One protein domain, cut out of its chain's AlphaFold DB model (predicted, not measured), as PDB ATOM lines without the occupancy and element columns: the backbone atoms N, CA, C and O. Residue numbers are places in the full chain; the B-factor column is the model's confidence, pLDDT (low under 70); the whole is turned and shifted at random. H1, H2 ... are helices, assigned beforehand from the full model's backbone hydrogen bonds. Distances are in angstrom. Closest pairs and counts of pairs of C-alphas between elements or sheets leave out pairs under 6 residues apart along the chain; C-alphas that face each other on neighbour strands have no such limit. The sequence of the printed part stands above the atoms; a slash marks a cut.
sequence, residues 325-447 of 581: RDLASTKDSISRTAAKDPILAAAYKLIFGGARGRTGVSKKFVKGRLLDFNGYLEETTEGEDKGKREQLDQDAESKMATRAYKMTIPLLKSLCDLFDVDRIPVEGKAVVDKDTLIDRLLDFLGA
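Overview. This is residues 325 to 447 of the 581 residues of the protein "Hypothetical protein" of Eucampia antarctica (UniProt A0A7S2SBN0). The long helix H4 reaches out like an arm from a body of five shorter helices, and its last turns pack on H2 and H6. H5 packs on H2, H6 and H1, with its centre at one corner of a triangle made with those of H2 and H6, and H3 packs on H1 and H2; residues 382 to 388, of which 386 to 388 belong to H4, stick out at the arm's tip. There are 123 residues with six named helices, H1 to H6, and no named strand: all helix, compact, radius of gyration of the C-alphas 15.3 A, spans 43 by 43 by 30 A.

Arrangement. H4, residues 386 to 405, touches H6, residues 434 to 446, with residues 397 to 405 alone; the closest C-alphas, Ala 404 and Ile 438, are 6.3 A apart. H5, residues 409 to 419, touches H2, residues 342 to 352, about perpendicular at 79 degrees, closest C-alphas Ile 343 and Leu 415, 6.6 A. H1, residues 328 to 336, touches H3, residues 363 to 371, closest C-alphas Lys 331 and Leu 371, 6.8 A. Every O i to N i+4 pair is within hydrogen-bond range in the six helices.

Along the chain. H4 runs 28.0 A from C-alpha 386 (470.938, 596.624, 398.336); H6, 18.0 A, ends at C-alpha 446 (471.592, 580.994, 391.155).

Size, cuts and confidence. The printed part has no cut. Links H3 to H4 and H5 to H6 are long. Residues 355 to 359 are under pLDDT 70.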
ATOM      1  N   ARG A 325     481.854 575.347 383.044       97.88
ATOM      2  CA  ARG A 325     483.105 574.787 382.498       97.88
ATOM      3  C   ARG A 325     484.225 574.610 383.531       97.88
ATOM      4  O   ARG A 325     485.121 573.804 383.286       97.88
ATOM      5  N   ASP A 326     484.209 575.373 384.622       98.00
ATOM      6  CA  ASP A 326     485.241 575.340 385.666       98.00
ATOM      7  C   ASP A 326     484.906 574.282 386.738       98.00
ATOM      8  O   ASP A 326     485.780 573.814 387.468       98.00
ATOM      9  N   LEU A 327     483.648 573.837 386.791       97.31
ATOM     10  CA  LEU A 327     483.186 572.734 387.628       97.31
ATOM     11  C   LEU A 327     483.434 571.400 386.911       97.31
ATOM     12  O   LEU A 327     482.659 570.997 386.046       97.31
ATOM     13  N   ALA A 328     484.512 570.695 387.270       97.00
ATOM     14  CA  ALA A 328     484.938 569.471 386.578       97.00
ATOM     15  C   ALA A 328     483.825 568.409 386.455       97.00
ATOM     16  O   ALA A 328     483.611 567.882 385.365       97.00
ATOM     17  N   SER A 329     483.070 568.152 387.532       96.56
ATOM     18  CA  SER A 329     481.999 567.138 387.519       96.56
ATOM     19  C   SER A 329     480.863 567.505 386.558       96.56
ATOM     20  O   SER A 329     480.477 566.715 385.693       96.56
ATOM     21  N   THR A 330     480.381 568.747 386.641       97.19
ATOM     22  CA  THR A 330     479.322 569.273 385.773       97.19
ATOM     23  C   THR A 330     479.773 569.341 384.314       97.19
ATOM     24  O   THR A 330     479.042 568.924 383.414       97.19
ATOM     25  N   LYS A 331     481.006 569.798 384.062       97.69
ATOM     26  CA  LYS A 331     481.611 569.830 382.726       97.69
ATOM     27  C   LYS A 331     481.656 568.441 382.099       97.69
ATOM     28  O   LYS A 331     481.285 568.296 380.931       97.69
ATOM     29  N   ASP A 332     482.103 567.438 382.849       97.62
ATOM     30  CA  ASP A 332     482.205 566.060 382.373       97.62
ATOM     31  C   ASP A 332     480.823 565.470 382.079       97.62
ATOM     32  O   ASP A 332     480.648 564.821 381.046       97.62
ATOM     33  N   SER A 333     479.836 565.745 382.939       97.50
ATOM     34  CA  SER A 333     478.445 565.329 382.738       97.50
ATOM     35  C   SER A 333     477.862 565.935 381.453       97.50
ATOM     36  O   SER A 333     477.505 565.202 380.531       97.50
ATOM     37  N   ILE A 334     477.908 567.266 381.293       97.69
ATOM     38  CA  ILE A 334     477.416 567.979 380.095       97.69
ATOM     39  C   ILE A 334     478.153 567.538 378.818       97.69
ATOM     40  O   ILE A 334     477.558 567.409 377.739       97.69
ATOM     41  N   SER A 335     479.464 567.310 378.914       96.94
ATOM     42  CA  SER A 335     480.281 566.886 377.774       96.94
ATOM     43  C   SER A 335     479.929 565.469 377.328       96.94
ATOM     44  O   SER A 335     479.840 565.233 376.118       96.94
ATOM     45  N   ARG A 336     479.666 564.561 378.280       97.69
ATOM     46  CA  ARG A 336     479.300 563.160 378.034       97.69
ATOM     47  C   ARG A 336     477.907 563.007 377.429       97.69
ATOM     48  O   ARG A 336     477.722 562.146 376.572       97.69
ATOM     49  N   THR A 337     476.952 563.841 377.828       97.19
ATOM     50  CA  THR A 337     475.572 563.791 377.321       97.19
ATOM     51  C   THR A 337     475.533 563.990 375.804       97.19
ATOM     52  O   THR A 337     476.228 564.848 375.256       97.19
ATOM     53  N   ALA A 338     474.742 563.202 375.076       96.69
ATOM     54  CA  ALA A 338     474.691 563.297 373.618       96.69
ATOM     55  C   ALA A 338     474.160 564.671 373.172       96.69
ATOM     56  O   ALA A 338     473.218 565.206 373.736       96.69
ATOM     57  N   ALA A 339     474.704 565.253 372.100       93.62
ATOM     58  CA  ALA A 339     474.262 566.579 371.642       93.62
ATOM     59  C   ALA A 339     472.777 566.619 371.208       93.62
ATOM     60  O   ALA A 339     472.193 567.693 371.102       93.62
ATOM     61  N   LYS A 340     472.181 565.455 370.907       93.81
ATOM     62  CA  LYS A 340     470.766 565.307 370.539       93.81
ATOM     63  C   LYS A 340     469.857 564.993 371.734       93.81
ATOM     64  O   LYS A 340     468.667 564.818 371.509       93.81
ATOM     65  N   ASP A 341     470.407 564.892 372.937       96.06
ATOM     66  CA  ASP A 341     469.657 564.509 374.126       96.06
ATOM     67  C   ASP A 341     468.606 565.584 374.479       96.06
ATOM     68  O   ASP A 341     468.954 566.774 374.541       96.06
ATOM     69  N   PRO A 342     467.329 565.211 374.692       95.31
ATOM     70  CA  PRO A 342     466.288 566.148 375.110       95.31
ATOM     71  C   PRO A 342     466.605 566.850 376.439       95.31
ATOM     72  O   PRO A 342     466.194 567.996 376.619       95.31
ATOM     73  N   ILE A 343     467.383 566.231 377.335       97.25
ATOM     74  CA  ILE A 343     467.742 566.809 378.639       97.25
ATOM     75  C   ILE A 343     468.603 568.069 378.448       97.25
ATOM     76  O   ILE A 343     468.390 569.081 379.113       97.25
ATOM     77  N   LEU A 344     469.524 568.059 377.477       96.31
ATOM     78  CA  LEU A 344     470.346 569.223 377.117       96.31
ATOM     79  C   LEU A 344     469.497 570.380 376.575       96.31
ATOM     80  O   LEU A 344     469.737 571.544 376.904       96.31
ATOM     81  N   ALA A 345     468.494 570.067 375.753       95.06
ATOM     82  CA  ALA A 345     467.560 571.062 375.234       95.06
ATOM     83  C   ALA A 345     466.671 571.637 376.348       95.06
ATOM     84  O   ALA A 345     466.442 572.846 376.386       95.06
ATOM     85  N   ALA A 346     466.217 570.791 377.276       96.25
ATOM     86  CA  ALA A 346     465.445 571.193 378.444       96.25
ATOM     87  C   ALA A 346     466.258 572.102 379.382       96.25
ATOM     88  O   ALA A 346     465.769 573.165 379.760       96.25
ATOM     89  N   ALA A 347     467.516 571.752 379.667       97.06
ATOM     90  CA  ALA A 347     468.443 572.565 380.458       97.06
ATOM     91  C   ALA A 347     468.662 573.951 379.834       97.06
ATOM     92  O   ALA A 347     468.553 574.980 380.499       97.06
ATOM     93  N   TYR A 348     468.912 573.986 378.522       95.81
ATOM     94  CA  TYR A 348     469.070 575.236 377.781       95.81
ATOM     95  C   TYR A 348     467.796 576.085 377.805       95.81
ATOM     96  O   TYR A 348     467.859 577.301 377.978       95.81
ATOM     97  N   LYS A 349     466.626 575.453 377.648       95.31
ATOM     98  CA  LYS A 349     465.326 576.131 377.695       95.31
ATOM     99  C   LYS A 349     465.036 576.711 379.080       95.31
ATOM    100  O   LYS A 349     464.514 577.822 379.140       95.31
ATOM    101  N   LEU A 350     465.386 575.992 380.149       96.19
ATOM    102  CA  LEU A 350     465.234 576.436 381.534       96.19
ATOM    103  C   LEU A 350     466.052 577.711 381.791       96.19
ATOM    104  O   LEU A 350     465.484 578.739 382.162       96.19
ATOM    105  N   ILE A 351     467.355 577.666 381.490       96.12
ATOM    106  CA  ILE A 351     468.304 578.752 381.774       96.12
ATOM    107  C   ILE A 351     468.061 579.971 380.879       96.12
ATOM    108  O   ILE A 351     467.862 581.084 381.359       96.12
ATOM    109  N   PHE A 352     468.027 579.778 379.560       94.31
ATOM    110  CA  PHE A 352     467.972 580.894 378.607       94.31
ATOM    111  C   PHE A 352     466.546 581.282 378.201       94.31
ATOM    112  O   PHE A 352     466.366 582.112 377.312       94.31
ATOM    113  N   GLY A 353     465.528 580.683 378.830       91.12
ATOM    114  CA  GLY A 353     464.122 581.032 378.615       91.12
ATOM    115  C   GLY A 353     463.679 580.835 377.175       91.12
ATOM    116  O   GLY A 353     463.037 581.719 376.615       91.12
ATOM    117  N   GLY A 354     464.082 579.705 376.579       78.69
ATOM    118  CA  GLY A 354     464.053 579.470 375.136       78.69
ATOM    119  C   GLY A 354     462.831 580.081 374.451       78.69
ATOM    120  O   GLY A 354     461.700 579.688 374.737       78.69
ATOM    121  N   ALA A 355     463.075 581.031 373.541       62.69
ATOM    122  CA  ALA A 355     462.036 581.622 372.711       62.69
ATOM    123  C   ALA A 355     461.246 580.490 372.043       62.69
ATOM    124  O   ALA A 355     461.811 579.716 371.259       62.69
ATOM    125  N   ARG A 356     459.962 580.365 372.408       61.94
ATOM    126  CA  ARG A 356     459.022 579.413 371.806       61.94
ATOM    127  C   ARG A 356     459.175 579.512 370.282       61.94
ATOM    128  O   ARG A 356     458.882 580.551 369.707       61.94
ATOM    129  N   GLY A 357     459.714 578.469 369.647       62.03
ATOM    130  CA  GLY A 357     459.806 578.372 368.184       62.03
ATOM    131  C   GLY A 357     461.202 578.383 367.550       62.03
ATOM    132  O   GLY A 357     461.298 578.107 366.358       62.03
ATOM    133  N   ARG A 358     462.310 578.617 368.274       69.19
ATOM    134  CA  ARG A 358     463.660 578.443 367.679       69.19
ATOM    135  C   ARG A 358     464.163 577.001 367.794       69.19
ATOM    136  O   ARG A 358     465.111 576.713 368.516       69.19
ATOM    137  N   THR A 359     463.574 576.098 367.015       69.50
ATOM    138  CA  THR A 359     464.003 574.690 366.858       69.50
ATOM    139  C   THR A 359     465.336 574.510 366.108       69.50
ATOM    140  O   THR A 359     465.793 573.386 365.930       69.50
ATOM    141  N   GLY A 360     466.000 575.597 365.697       79.12
ATOM    142  CA  GLY A 360     467.200 575.557 364.852       79.12
ATOM    143  C   GLY A 360     468.537 575.871 365.533       79.12
ATOM    144  O   GLY A 360     469.536 576.014 364.830       79.12
ATOM    145  N   VAL A 361     468.604 576.032 366.862       82.06
ATOM    146  CA  VAL A 361     469.895 576.331 367.512       82.06
ATOM    147  C   VAL A 361     470.823 575.127 367.363       82.06
ATOM    148  O   VAL A 361     470.469 574.000 367.714       82.06
ATOM    149  N   SER A 362     472.024 575.353 366.820       86.94
ATOM    150  CA  SER A 362     472.965 574.259 366.594       86.94
ATOM    151  C   SER A 362     473.317 573.576 367.922       86.94
ATOM    152  O   SER A 362     473.650 574.211 368.920       86.94
ATOM    153  N   LYS A 363     473.254 572.246 367.946       85.19
ATOM    154  CA  LYS A 363     473.436 571.453 369.175       85.19
ATOM    155  C   LYS A 363     474.818 571.644 369.815       85.19
ATOM    156  O   LYS A 363     474.959 571.592 371.032       85.19
ATOM    157  N   LYS A 364     475.841 571.917 368.994       88.62
ATOM    158  CA  LYS A 364     477.194 572.261 369.464       88.62
ATOM    159  C   LYS A 364     477.205 573.586 370.231       88.62
ATOM    160  O   LYS A 364     477.884 573.701 371.245       88.62
ATOM    161  N   PHE A 365     476.410 574.553 369.778       91.81
ATOM    162  CA  PHE A 365     476.272 575.848 370.432       91.81
ATOM    163  C   PHE A 365     475.544 575.740 371.773       91.81
ATOM    164  O   PHE A 365     475.939 576.407 372.722       91.81
ATOM    165  N   VAL A 366     474.552 574.848 371.889       94.19
ATOM    166  CA  VAL A 366     473.841 574.593 373.155       94.19
ATOM    167  C   VAL A 366     474.807 574.168 374.265       94.19
ATOM    168  O   VAL A 366     474.790 574.759 375.342       94.19
ATOM    169  N   LYS A 367     475.700 573.205 373.991       95.94
ATOM    170  CA  LYS A 367     476.707 572.761 374.970       95.94
ATOM    171  C   LYS A 367     477.665 573.877 375.374       95.94
ATOM    172  O   LYS A 367     477.889 574.071 376.561       95.94
ATOM    173  N   GLY A 368     478.208 574.611 374.400       95.88
ATOM    174  CA  GLY A 368     479.122 575.724 374.679       95.88
ATOM    175  C   GLY A 368     478.468 576.788 375.563       95.88
ATOM    176  O   GLY A 368     479.025 577.169 376.583       95.88
ATOM    177  N   ARG A 369     477.230 577.178 375.238       95.25
ATOM    178  CA  ARG A 369     476.473 578.171 376.011       95.25
ATOM    179  C   ARG A 369     476.135 577.722 377.423       95.25
ATOM    180  O   ARG A 369     476.189 578.543 378.326       95.25
ATOM    181  N   LEU A 370     475.803 576.446 377.613       96.56
ATOM    182  CA  LEU A 370     475.609 575.894 378.952       96.56
ATOM    183  C   LEU A 370     476.916 575.911 379.749       96.56
ATOM    184  O   LEU A 370     476.910 576.308 380.902       96.56
ATOM    185  N   LEU A 371     478.043 575.544 379.140       97.19
ATOM    186  CA  LEU A 371     479.347 575.557 379.812       97.19
ATOM    187  C   LEU A 371     479.834 576.973 380.173       97.19
ATOM    188  O   LEU A 371     480.537 577.139 381.169       97.19
ATOM    189  N   ASP A 372     479.449 577.982 379.391       96.81
ATOM    190  CA  ASP A 372     479.753 579.396 379.644       96.81
ATOM    191  C   ASP A 372     478.759 580.087 380.598       96.81
ATOM    192  O   ASP A 372     478.878 581.288 380.834       96.81
ATOM    193  N   PHE A 373     477.772 579.363 381.134       97.31
ATOM    194  CA  PHE A 373     476.840 579.889 382.128       97.31
ATOM    195  C   PHE A 373     477.510 580.008 383.504       97.31
ATOM    196  O   PHE A 373     478.213 579.087 383.930       97.31
ATOM    197  N   ASN A 374     477.259 581.122 384.202       97.00
ATOM    198  CA  ASN A 374     477.884 581.444 385.493       97.00
ATOM    199  C   ASN A 374     476.892 581.596 386.648       97.00
ATOM    200  O   ASN A 374     477.336 581.887 387.747       97.00
ATOM    201  N   GLY A 375     475.589 581.460 386.408       97.38
ATOM    202  CA  GLY A 375     474.543 581.810 387.370       97.38
ATOM    203  C   GLY A 375     473.501 582.743 386.754       97.38
ATOM    204  O   GLY A 375     473.802 583.445 385.786       97.38
ATOM    205  N   TYR A 376     472.264 582.719 387.259       97.19
ATOM    206  CA  TYR A 376     471.206 583.629 386.787       97.19
ATOM    207  C   TYR A 376     471.118 584.930 387.593       97.19
ATOM    208  O   TYR A 376     470.579 585.908 387.078       97.19
ATOM    209  N   LEU A 377     471.647 584.953 388.819       97.06
ATOM    210  CA  LEU A 377     471.751 586.165 389.630       97.06
ATOM    211  C   LEU A 377     472.881 587.028 389.076       97.06
ATOM    212  O   LEU A 377     473.948 586.500 388.789       97.06
ATOM    213  N   GLU A 378     472.684 588.332 388.903       95.75
ATOM    214  CA  GLU A 378     473.705 589.210 388.308       95.75
ATOM    215  C   GLU A 378     474.943 589.344 389.229       95.75
ATOM    216  O   GLU A 378     474.886 589.058 390.426       95.75
ATOM    217  N   GLU A 379     476.101 589.747 388.715       95.75
ATOM    218  CA  GLU A 379     477.255 590.029 389.582       95.75
ATOM    219  C   GLU A 379     476.980 591.271 390.448       95.75
ATOM    220  O   GLU A 379     476.285 592.188 390.016       95.75
ATOM    221  N   THR A 380     477.457 591.288 391.693       93.81
ATOM    222  CA  THR A 380     477.257 592.437 392.589       93.81
ATOM    223  C   THR A 380     478.323 593.476 392.296       93.81
ATOM    224  O   THR A 380     479.491 593.259 392.609       93.81
ATOM    225  N   THR A 381     477.937 594.602 391.702       93.62
ATOM    226  CA  THR A 381     478.842 595.744 391.565       93.62
ATOM    227  C   THR A 381     478.880 596.521 392.875       93.62
ATOM    228  O   THR A 381     477.835 596.860 393.436       93.62
ATOM    229  N   GLU A 382     480.080 596.797 393.377       93.56
ATOM    230  CA  GLU A 382     480.282 597.596 394.587       93.56
ATOM    231  C   GLU A 382     479.621 598.977 394.415       93.56
ATOM    232  O   GLU A 382     480.007 599.750 393.542       93.56
ATOM    233  N   GLY A 383     478.596 599.270 395.222       93.25
ATOM    234  CA  GLY A 383     477.875 600.551 395.202       93.25
ATOM    235  C   GLY A 383     476.426 600.501 394.706       93.25
ATOM    236  O   GLY A 383     475.754 601.529 394.747       93.25
ATOM    237  N   GLU A 384     475.916 599.345 394.272       93.38
ATOM    238  CA  GLU A 384     474.478 599.197 394.009       93.38
ATOM    239  C   GLU A 384     473.653 599.201 395.304       93.38
ATOM    240  O   GLU A 384     474.049 598.645 396.331       93.38
ATOM    241  N   ASP A 385     472.478 599.828 395.235       95.69
ATOM    242  CA  ASP A 385     471.496 599.847 396.314       95.69
ATOM    243  C   ASP A 385     471.021 598.420 396.626       95.69
ATOM    244  O   ASP A 385     470.433 597.740 395.776       95.69
ATOM    245  N   LYS A 386     471.271 597.971 397.861       95.31
ATOM    246  CA  LYS A 386     470.938 596.624 398.336       95.31
ATOM    247  C   LYS A 386     469.450 596.304 398.153       95.31
ATOM    248  O   LYS A 386     469.134 595.168 397.811       95.31
ATOM    249  N   GLY A 387     468.561 597.290 398.315       96.25
ATOM    250  CA  GLY A 387     467.115 597.082 398.172       96.25
ATOM    251  C   GLY A 387     466.712 596.761 396.731       96.25
ATOM    252  O   GLY A 387     466.040 595.764 396.472       96.25
ATOM    253  N   LYS A 388     467.204 597.548 395.765       95.56
ATOM    254  CA  LYS A 388     466.969 597.286 394.330       95.56
ATOM    255  C   LYS A 388     467.560 595.950 393.901       95.56
ATOM    256  O   LYS A 388     466.986 595.245 393.077       95.56
ATOM    257  N   ARG A 389     468.715 595.607 394.468       94.38
ATOM    258  CA  ARG A 389     469.415 594.366 394.174       94.38
ATOM    259  C   ARG A 389     468.633 593.135 394.615       94.38
ATOM    260  O   ARG A 389     468.500 592.195 393.840       94.38
ATOM    261  N   GLU A 390     468.115 593.158 395.834       95.94
ATOM    262  CA  GLU A 390     467.307 592.072 396.380       95.94
ATOM    263  C   GLU A 390     466.022 591.866 395.572       95.94
ATOM    264  O   GLU A 390     465.683 590.734 395.239       95.94
ATOM    265  N   GLN A 391     465.375 592.954 395.144       96.44
ATOM    266  CA  GLN A 391     464.192 592.877 394.287       96.44
ATOM    267  C   GLN A 391     464.498 592.252 392.914       96.44
ATOM    268  O   GLN A 391     463.738 591.418 392.426       96.44
ATOM    269  N   LEU A 392     465.634 592.600 392.296       95.56
ATOM    270  CA  LEU A 392     466.070 591.985 391.036       95.56
ATOM    271  C   LEU A 392     466.401 590.495 391.194       95.56
ATOM    272  O   LEU A 392     466.092 589.703 390.299       95.56
ATOM    273  N   ASP A 393     467.021 590.121 392.313       96.25
ATOM    274  CA  ASP A 393     467.343 588.730 392.628       96.25
ATOM    275  C   ASP A 393     466.044 587.913 392.824       96.25
ATOM    276  O   ASP A 393     465.882 586.875 392.177       96.25
ATOM    277  N   GLN A 394     465.071 588.432 393.588       97.00
ATOM    278  CA  GLN A 394     463.746 587.819 393.787       97.00
ATOM    279  C   GLN A 394     462.958 587.671 392.476       97.00
ATOM    280  O   GLN A 394     462.348 586.630 392.213       97.00
ATOM    281  N   ASP A 395     462.995 588.684 391.608       96.94
ATOM    282  CA  ASP A 395     462.361 588.643 390.288       96.94
ATOM    283  C   ASP A 395     462.984 587.575 389.379       96.94
ATOM    284  O   ASP A 395     462.288 586.903 388.606       96.94
ATOM    285  N   ALA A 396     464.313 587.448 389.409       96.19
ATOM    286  CA  ALA A 396     465.038 586.463 388.616       96.19
ATOM    287  C   ALA A 396     464.752 585.040 389.113       96.19
ATOM    288  O   ALA A 396     464.471 584.152 388.300       96.19
ATOM    289  N   GLU A 397     464.751 584.847 390.431       96.62
ATOM    290  CA  GLU A 397     464.411 583.589 391.085       96.62
ATOM    291  C   GLU A 397     462.972 583.169 390.773       96.62
ATOM    292  O   GLU A 397     462.755 582.075 390.251       96.62
ATOM    293  N   SER A 398     462.001 584.075 390.922       97.00
ATOM    294  CA  SER A 398     460.585 583.820 390.614       97.00
ATOM    295  C   SER A 398     460.369 583.383 389.158       97.00
ATOM    296  O   SER A 398     459.618 582.442 388.863       97.00
ATOM    297  N   LYS A 399     461.080 584.015 388.211       96.50
ATOM    298  CA  LYS A 399     461.039 583.651 386.782       96.50
ATOM    299  C   LYS A 399     461.622 582.263 386.525       96.50
ATOM    300  O   LYS A 399     461.107 581.539 385.668       96.50
ATOM    301  N   MET A 400     462.694 581.895 387.222       96.69
ATOM    302  CA  MET A 400     463.337 580.586 387.095       96.69
ATOM    303  C   MET A 400     462.509 579.488 387.764       96.69
ATOM    304  O   MET A 400     462.278 578.450 387.138       96.69
ATOM    305  N   ALA A 401     461.968 579.748 388.955       97.00
ATOM    306  CA  ALA A 401     461.052 578.865 389.663       97.00
ATOM    307  C   ALA A 401     459.835 578.536 388.799       97.00
ATOM    308  O   ALA A 401     459.589 577.370 388.494       97.00
ATOM    309  N   THR A 402     459.152 579.550 388.258       97.25
ATOM    310  CA  THR A 402     457.991 579.360 387.366       97.25
ATOM    311  C   THR A 402     458.306 578.456 386.166       97.25
ATOM    312  O   THR A 402     457.439 577.734 385.668       97.25
ATOM    313  N   ARG A 403     459.546 578.477 385.657       96.81
ATOM    314  CA  ARG A 403     459.975 577.582 384.569       96.81
ATOM    315  C   ARG A 403     460.257 576.167 385.066       96.81
ATOM    316  O   ARG A 403     459.877 575.227 384.373       96.81
ATOM    317  N   ALA A 404     460.899 576.022 386.221       97.44
ATOM    318  CA  ALA A 404     461.205 574.733 386.834       97.44
ATOM    319  C   ALA A 404     459.929 573.979 387.249       97.44
ATOM    320  O   ALA A 404     459.803 572.788 386.968       97.44
ATOM    321  N   TYR A 405     458.930 574.683 387.790       97.62
ATOM    322  CA  TYR A 405     457.631 574.121 388.176       97.62
ATOM    323  C   TYR A 405     456.863 573.477 387.019       97.62
ATOM    324  O   TYR A 405     456.156 572.485 387.217       97.62
ATOM    325  N   LYS A 406     457.053 573.983 385.796       97.12
ATOM    326  CA  LYS A 406     456.450 573.437 384.568       97.12
ATOM    327  C   LYS A 406     457.104 572.137 384.095       97.12
ATOM    328  O   LYS A 406     456.655 571.557 383.111       97.12
ATOM    329  N   MET A 407     458.191 571.701 384.729       97.31
ATOM    330  CA  MET A 407     458.904 570.480 384.364       97.31
ATOM    331  C   MET A 407     458.387 569.292 385.180       97.31
ATOM    332  O   MET A 407     457.989 569.423 386.339       97.31
ATOM    333  N   THR A 408     458.401 568.110 384.566       97.81
ATOM    334  CA  THR A 408     458.017 566.863 385.233       97.81
ATOM    335  C   THR A 408     459.121 566.396 386.187       97.81
ATOM    336  O   THR A 408     460.306 566.669 385.975       97.81
ATOM    337  N   ILE A 409     458.752 565.649 387.232       97.12
ATOM    338  CA  ILE A 409     459.700 565.131 388.236       97.12
ATOM    339  C   ILE A 409     460.838 564.297 387.600       97.12
ATOM    340  O   ILE A 409     461.996 564.514 387.968       97.12
ATOM    341  N   PRO A 410     460.594 563.389 386.628       97.94
ATOM    342  CA  PRO A 410     461.672 562.638 385.977       97.94
ATOM    343  C   PRO A 410     462.664 563.537 385.229       97.94
ATOM    344  O   PRO A 410     463.874 563.292 385.247       97.94
ATOM    345  N   LEU A 411     462.167 564.610 384.609       97.81
ATOM    346  CA  LEU A 411     463.002 565.569 383.899       97.81
ATOM    347  C   LEU A 411     463.839 566.405 384.874       97.81
ATOM    348  O   LEU A 411     465.032 566.574 384.639       97.81
ATOM    349  N   LEU A 412     463.260 566.848 385.994       97.88
ATOM    350  CA  LEU A 412     463.993 567.527 387.072       97.88
ATOM    351  C   LEU A 412     465.101 566.635 387.643       97.88
ATOM    352  O   LEU A 412     466.249 567.059 387.732       97.88
ATOM    353  N   LYS A 413     464.804 565.359 387.923       97.56
ATOM    354  CA  LYS A 413     465.806 564.374 388.366       97.56
ATOM    355  C   LYS A 413     466.946 564.219 387.357       97.56
ATOM    356  O   LYS A 413     468.101 564.113 387.774       97.56
ATOM    357  N   SER A 414     466.625 564.220 386.065       97.81
ATOM    358  CA  SER A 414     467.601 564.133 384.972       97.81
ATOM    359  C   SER A 414     468.436 565.410 384.834       97.81
ATOM    360  O   SER A 414     469.626 565.334 384.542       97.81
ATOM    361  N   LEU A 415     467.849 566.582 385.094       98.12
ATOM    362  CA  LEU A 415     468.568 567.857 385.136       98.12
ATOM    363  C   LEU A 415     469.517 567.938 386.331       98.12
ATOM    364  O   LEU A 415     470.673 568.317 386.151       98.12
ATOM    365  N   CYS A 416     469.080 567.519 387.519       97.81
ATOM    366  CA  CYS A 416     469.962 567.401 388.679       97.81
ATOM    367  C   CYS A 416     471.150 566.472 388.379       97.81
ATOM    368  O   CYS A 416     472.274 566.780 388.757       97.81
ATOM    369  N   ASP A 417     470.946 565.368 387.652       97.44
ATOM    370  CA  ASP A 417     472.050 564.500 387.216       97.44
ATOM    371  C   ASP A 417     472.949 565.131 386.150       97.44
ATOM    372  O   ASP A 417     474.170 564.981 386.214       97.44
ATOM    373  N   LEU A 418     472.374 565.869 385.196       98.00
ATOM    374  CA  LEU A 418     473.141 566.587 384.179       98.00
ATOM    375  C   LEU A 418     474.081 567.620 384.816       98.00
ATOM    376  O   LEU A 418     475.221 567.761 384.379       98.00
ATOM    377  N   PHE A 419     473.621 568.323 385.851       98.12
ATOM    378  CA  PHE A 419     474.421 569.316 386.569       98.12
ATOM    379  C   PHE A 419     475.260 568.738 387.715       98.12
ATOM    380  O   PHE A 419     476.125 569.430 388.250       98.12
ATOM    381  N   ASP A 420     475.049 567.462 388.035       97.19
ATOM    382  CA  ASP A 420     475.611 566.752 389.182       97.19
ATOM    383  C   ASP A 420     475.248 567.363 390.551       97.19
ATOM    384  O   ASP A 420     476.034 567.332 391.495       97.19
ATOM    385  N   VAL A 421     474.029 567.899 390.656       97.44
ATOM    386  CA  VAL A 421     473.431 568.437 391.887       97.44
ATOM    387  C   VAL A 421     472.959 567.297 392.780       97.44
ATOM    388  O   VAL A 421     472.379 566.310 392.308       97.44
ATOM    389  N   ASP A 422     473.204 567.421 394.081       95.12
ATOM    390  CA  ASP A 422     472.870 566.368 395.027       95.12
ATOM    391  C   ASP A 422     471.355 566.180 395.243       95.12
ATOM    392  O   ASP A 422     470.596 567.111 395.519       95.12
ATOM    393  N   ARG A 423     470.917 564.921 395.148       94.56
ATOM    394  CA  ARG A 423     469.522 564.486 395.322       94.56
ATOM    395  C   ARG A 423     469.310 563.731 396.633       94.56
ATOM    396  O   ARG A 423     468.274 563.098 396.784       94.56
ATOM    397  N   ILE A 424     470.279 563.734 397.555       90.38
ATOM    398  CA  ILE A 424     470.127 563.053 398.850       90.38
ATOM    399  C   ILE A 424     468.875 563.593 399.553       90.38
ATOM    400  O   ILE A 424     468.815 564.799 399.789       90.38
ATOM    401  N   PRO A 425     467.860 562.770 399.854       88.44
ATOM    402  CA  PRO A 425     466.697 563.248 400.588       88.44
ATOM    403  C   PRO A 425     467.134 563.817 401.940       88.44
ATOM    404  O   PRO A 425     468.088 563.329 402.545       88.44
ATOM    405  N   VAL A 426     466.455 564.871 402.392       83.75
ATOM    406  CA  VAL A 426     466.623 565.354 403.769       83.75
ATOM    407  C   VAL A 426     466.212 564.211 404.705       83.75
ATOM    408  O   VAL A 426     465.252 563.495 404.411       83.75
ATOM    409  N   GLU A 427     467.010 563.973 405.748       85.50
ATOM    410  CA  GLU A 427     466.940 562.779 406.600       85.50
ATOM    411  C   GLU A 427     465.494 562.440 407.003       85.50
ATOM    412  O   GLU A 427     464.786 563.268 407.567       85.50
ATOM    413  N   GLY A 428     465.052 561.220 406.680       86.38
ATOM    414  CA  GLY A 428     463.731 560.696 407.055       86.38
ATOM    415  C   GLY A 428     462.745 560.483 405.903       86.38
ATOM    416  O   GLY A 428     461.847 559.659 406.045       86.38
ATOM    417  N   LYS A 429     462.925 561.123 404.738       86.38
ATOM    418  CA  LYS A 429     462.038 560.914 403.576       86.38
ATOM    419  C   LYS A 429     462.664 559.980 402.537       86.38
ATOM    420  O   LYS A 429     463.769 560.211 402.059       86.38
ATOM    421  N   ALA A 430     461.961 558.912 402.156       87.94
ATOM    422  CA  ALA A 430     462.428 557.992 401.109       87.94
ATOM    423  C   ALA A 430     462.282 558.582 399.692       87.94
ATOM    424  O   ALA A 430     463.042 558.236 398.783       87.94
ATOM    425  N   VAL A 431     461.317 559.484 399.508       91.06
ATOM    426  CA  VAL A 431     460.999 560.136 398.237       91.06
ATOM    427  C   VAL A 431     461.424 561.599 398.318       91.06
ATOM    428  O   VAL A 431     461.186 562.266 399.320       91.06
ATOM    429  N   VAL A 432     462.109 562.087 397.282       94.50
ATOM    430  CA  VAL A 432     462.474 563.504 397.184       94.50
ATOM    431  C   VAL A 432     461.306 564.256 396.563       94.50
ATOM    432  O   VAL A 432     460.933 563.961 395.421       94.50
ATOM    433  N   ASP A 433     460.777 565.216 397.312       95.75
ATOM    434  CA  ASP A 433     459.670 566.072 396.898       95.75
ATOM    435  C   ASP A 433     460.061 566.927 395.681       95.75
ATOM    436  O   ASP A 433     461.235 567.265 395.469       95.75
ATOM    437  N   LYS A 434     459.071 567.261 394.843       96.88
ATOM    438  CA  LYS A 434     459.289 568.060 393.628       96.88
ATOM    439  C   LYS A 434     459.874 569.430 393.972       96.88
ATOM    440  O   LYS A 434     460.836 569.835 393.325       96.88
ATOM    441  N   ASP A 435     459.339 570.081 395.002       96.69
ATOM    442  CA  ASP A 435     459.801 571.386 395.484       96.69
ATOM    443  C   ASP A 435     461.258 571.323 395.932       96.69
ATOM    444  O   ASP A 435     462.091 572.059 395.424       96.69
ATOM    445  N   THR A 436     461.627 570.319 396.732       96.56
ATOM    446  CA  THR A 436     463.016 570.153 397.185       96.56
ATOM    447  C   THR A 436     464.004 569.925 396.033       96.56
ATOM    448  O   THR A 436     465.161 570.339 396.117       96.56
ATOM    449  N   LEU A 437     463.591 569.258 394.946       97.19
ATOM    450  CA  LEU A 437     464.421 569.148 393.739       97.19
ATOM    451  C   LEU A 437     464.558 570.489 393.014       97.19
ATOM    452  O   LEU A 437     465.636 570.778 392.492       97.19
ATOM    453  N   ILE A 438     463.475 571.266 392.952       97.75
ATOM    454  CA  ILE A 438     463.456 572.589 392.330       97.75
ATOM    455  C   ILE A 438     464.342 573.544 393.128       97.75
ATOM    456  O   ILE A 438     465.256 574.102 392.532       97.75
ATOM    457  N   ASP A 439     464.161 573.651 394.443       97.06
ATOM    458  CA  ASP A 439     464.922 574.550 395.319       97.06
ATOM    459  C   ASP A 439     466.423 574.299 395.193       97.06
ATOM    460  O   ASP A 439     467.186 575.198 394.860       97.06
ATOM    461  N   ARG A 440     466.860 573.039 395.296       97.00
ATOM    462  CA  ARG A 440     468.285 572.694 395.141       97.00
ATOM    463  C   ARG A 440     468.832 572.992 393.754       97.00
ATOM    464  O   ARG A 440     470.008 573.327 393.604       97.00
ATOM    465  N   LEU A 441     468.009 572.807 392.721       97.88
ATOM    466  CA  LEU A 441     468.390 573.143 391.357       97.88
ATOM    467  C   LEU A 441     468.492 574.664 391.184       97.88
ATOM    468  O   LEU A 441     469.415 575.122 390.515       97.88
ATOM    469  N   LEU A 442     467.584 575.441 391.779       97.75
ATOM    470  CA  LEU A 442     467.582 576.902 391.737       97.75
ATOM    471  C   LEU A 442     468.722 577.502 392.560       97.75
ATOM    472  O   LEU A 442     469.397 578.390 392.044       97.75
ATOM    473  N   ASP A 443     469.010 576.970 393.747       97.38
ATOM    474  CA  ASP A 443     470.169 577.335 394.568       97.38
ATOM    475  C   ASP A 443     471.466 577.164 393.772       97.38
ATOM    476  O   ASP A 443     472.294 578.074 393.671       97.38
ATOM    477  N   PHE A 444     471.617 576.000 393.127       98.06
ATOM    478  CA  PHE A 444     472.773 575.724 392.284       98.06
ATOM    479  C   PHE A 444     472.834 576.637 391.055       98.06
ATOM    480  O   PHE A 444     473.903 577.135 390.718       98.06
ATOM    481  N   LEU A 445     471.720 576.852 390.351       97.81
ATOM    482  CA  LEU A 445     471.701 577.693 389.150       97.81
ATOM    483  C   LEU A 445     471.805 579.190 389.469       97.81
ATOM    484  O   LEU A 445     472.161 579.958 388.574       97.81
ATOM    485  N   GLY A 446     471.499 579.609 390.699       97.81
ATOM    486  CA  GLY A 446     471.592 580.994 391.155       97.81
ATOM    487  C   GLY A 446     473.036 581.410 391.353       97.81
ATOM    488  O   GLY A 446     473.451 582.437 390.816       97.81
ATOM    489  N   ALA A 447     473.804 580.563 392.045       97.62
ATOM    490  CA  ALA A 447     475.239 580.727 392.230       97.62
ATOM    491  C   ALA A 447     475.988 579.381 392.143       97.62
ATOM    492  O   ALA A 447     476.301 578.782 393.177       97.62
TER     493      ALA A 447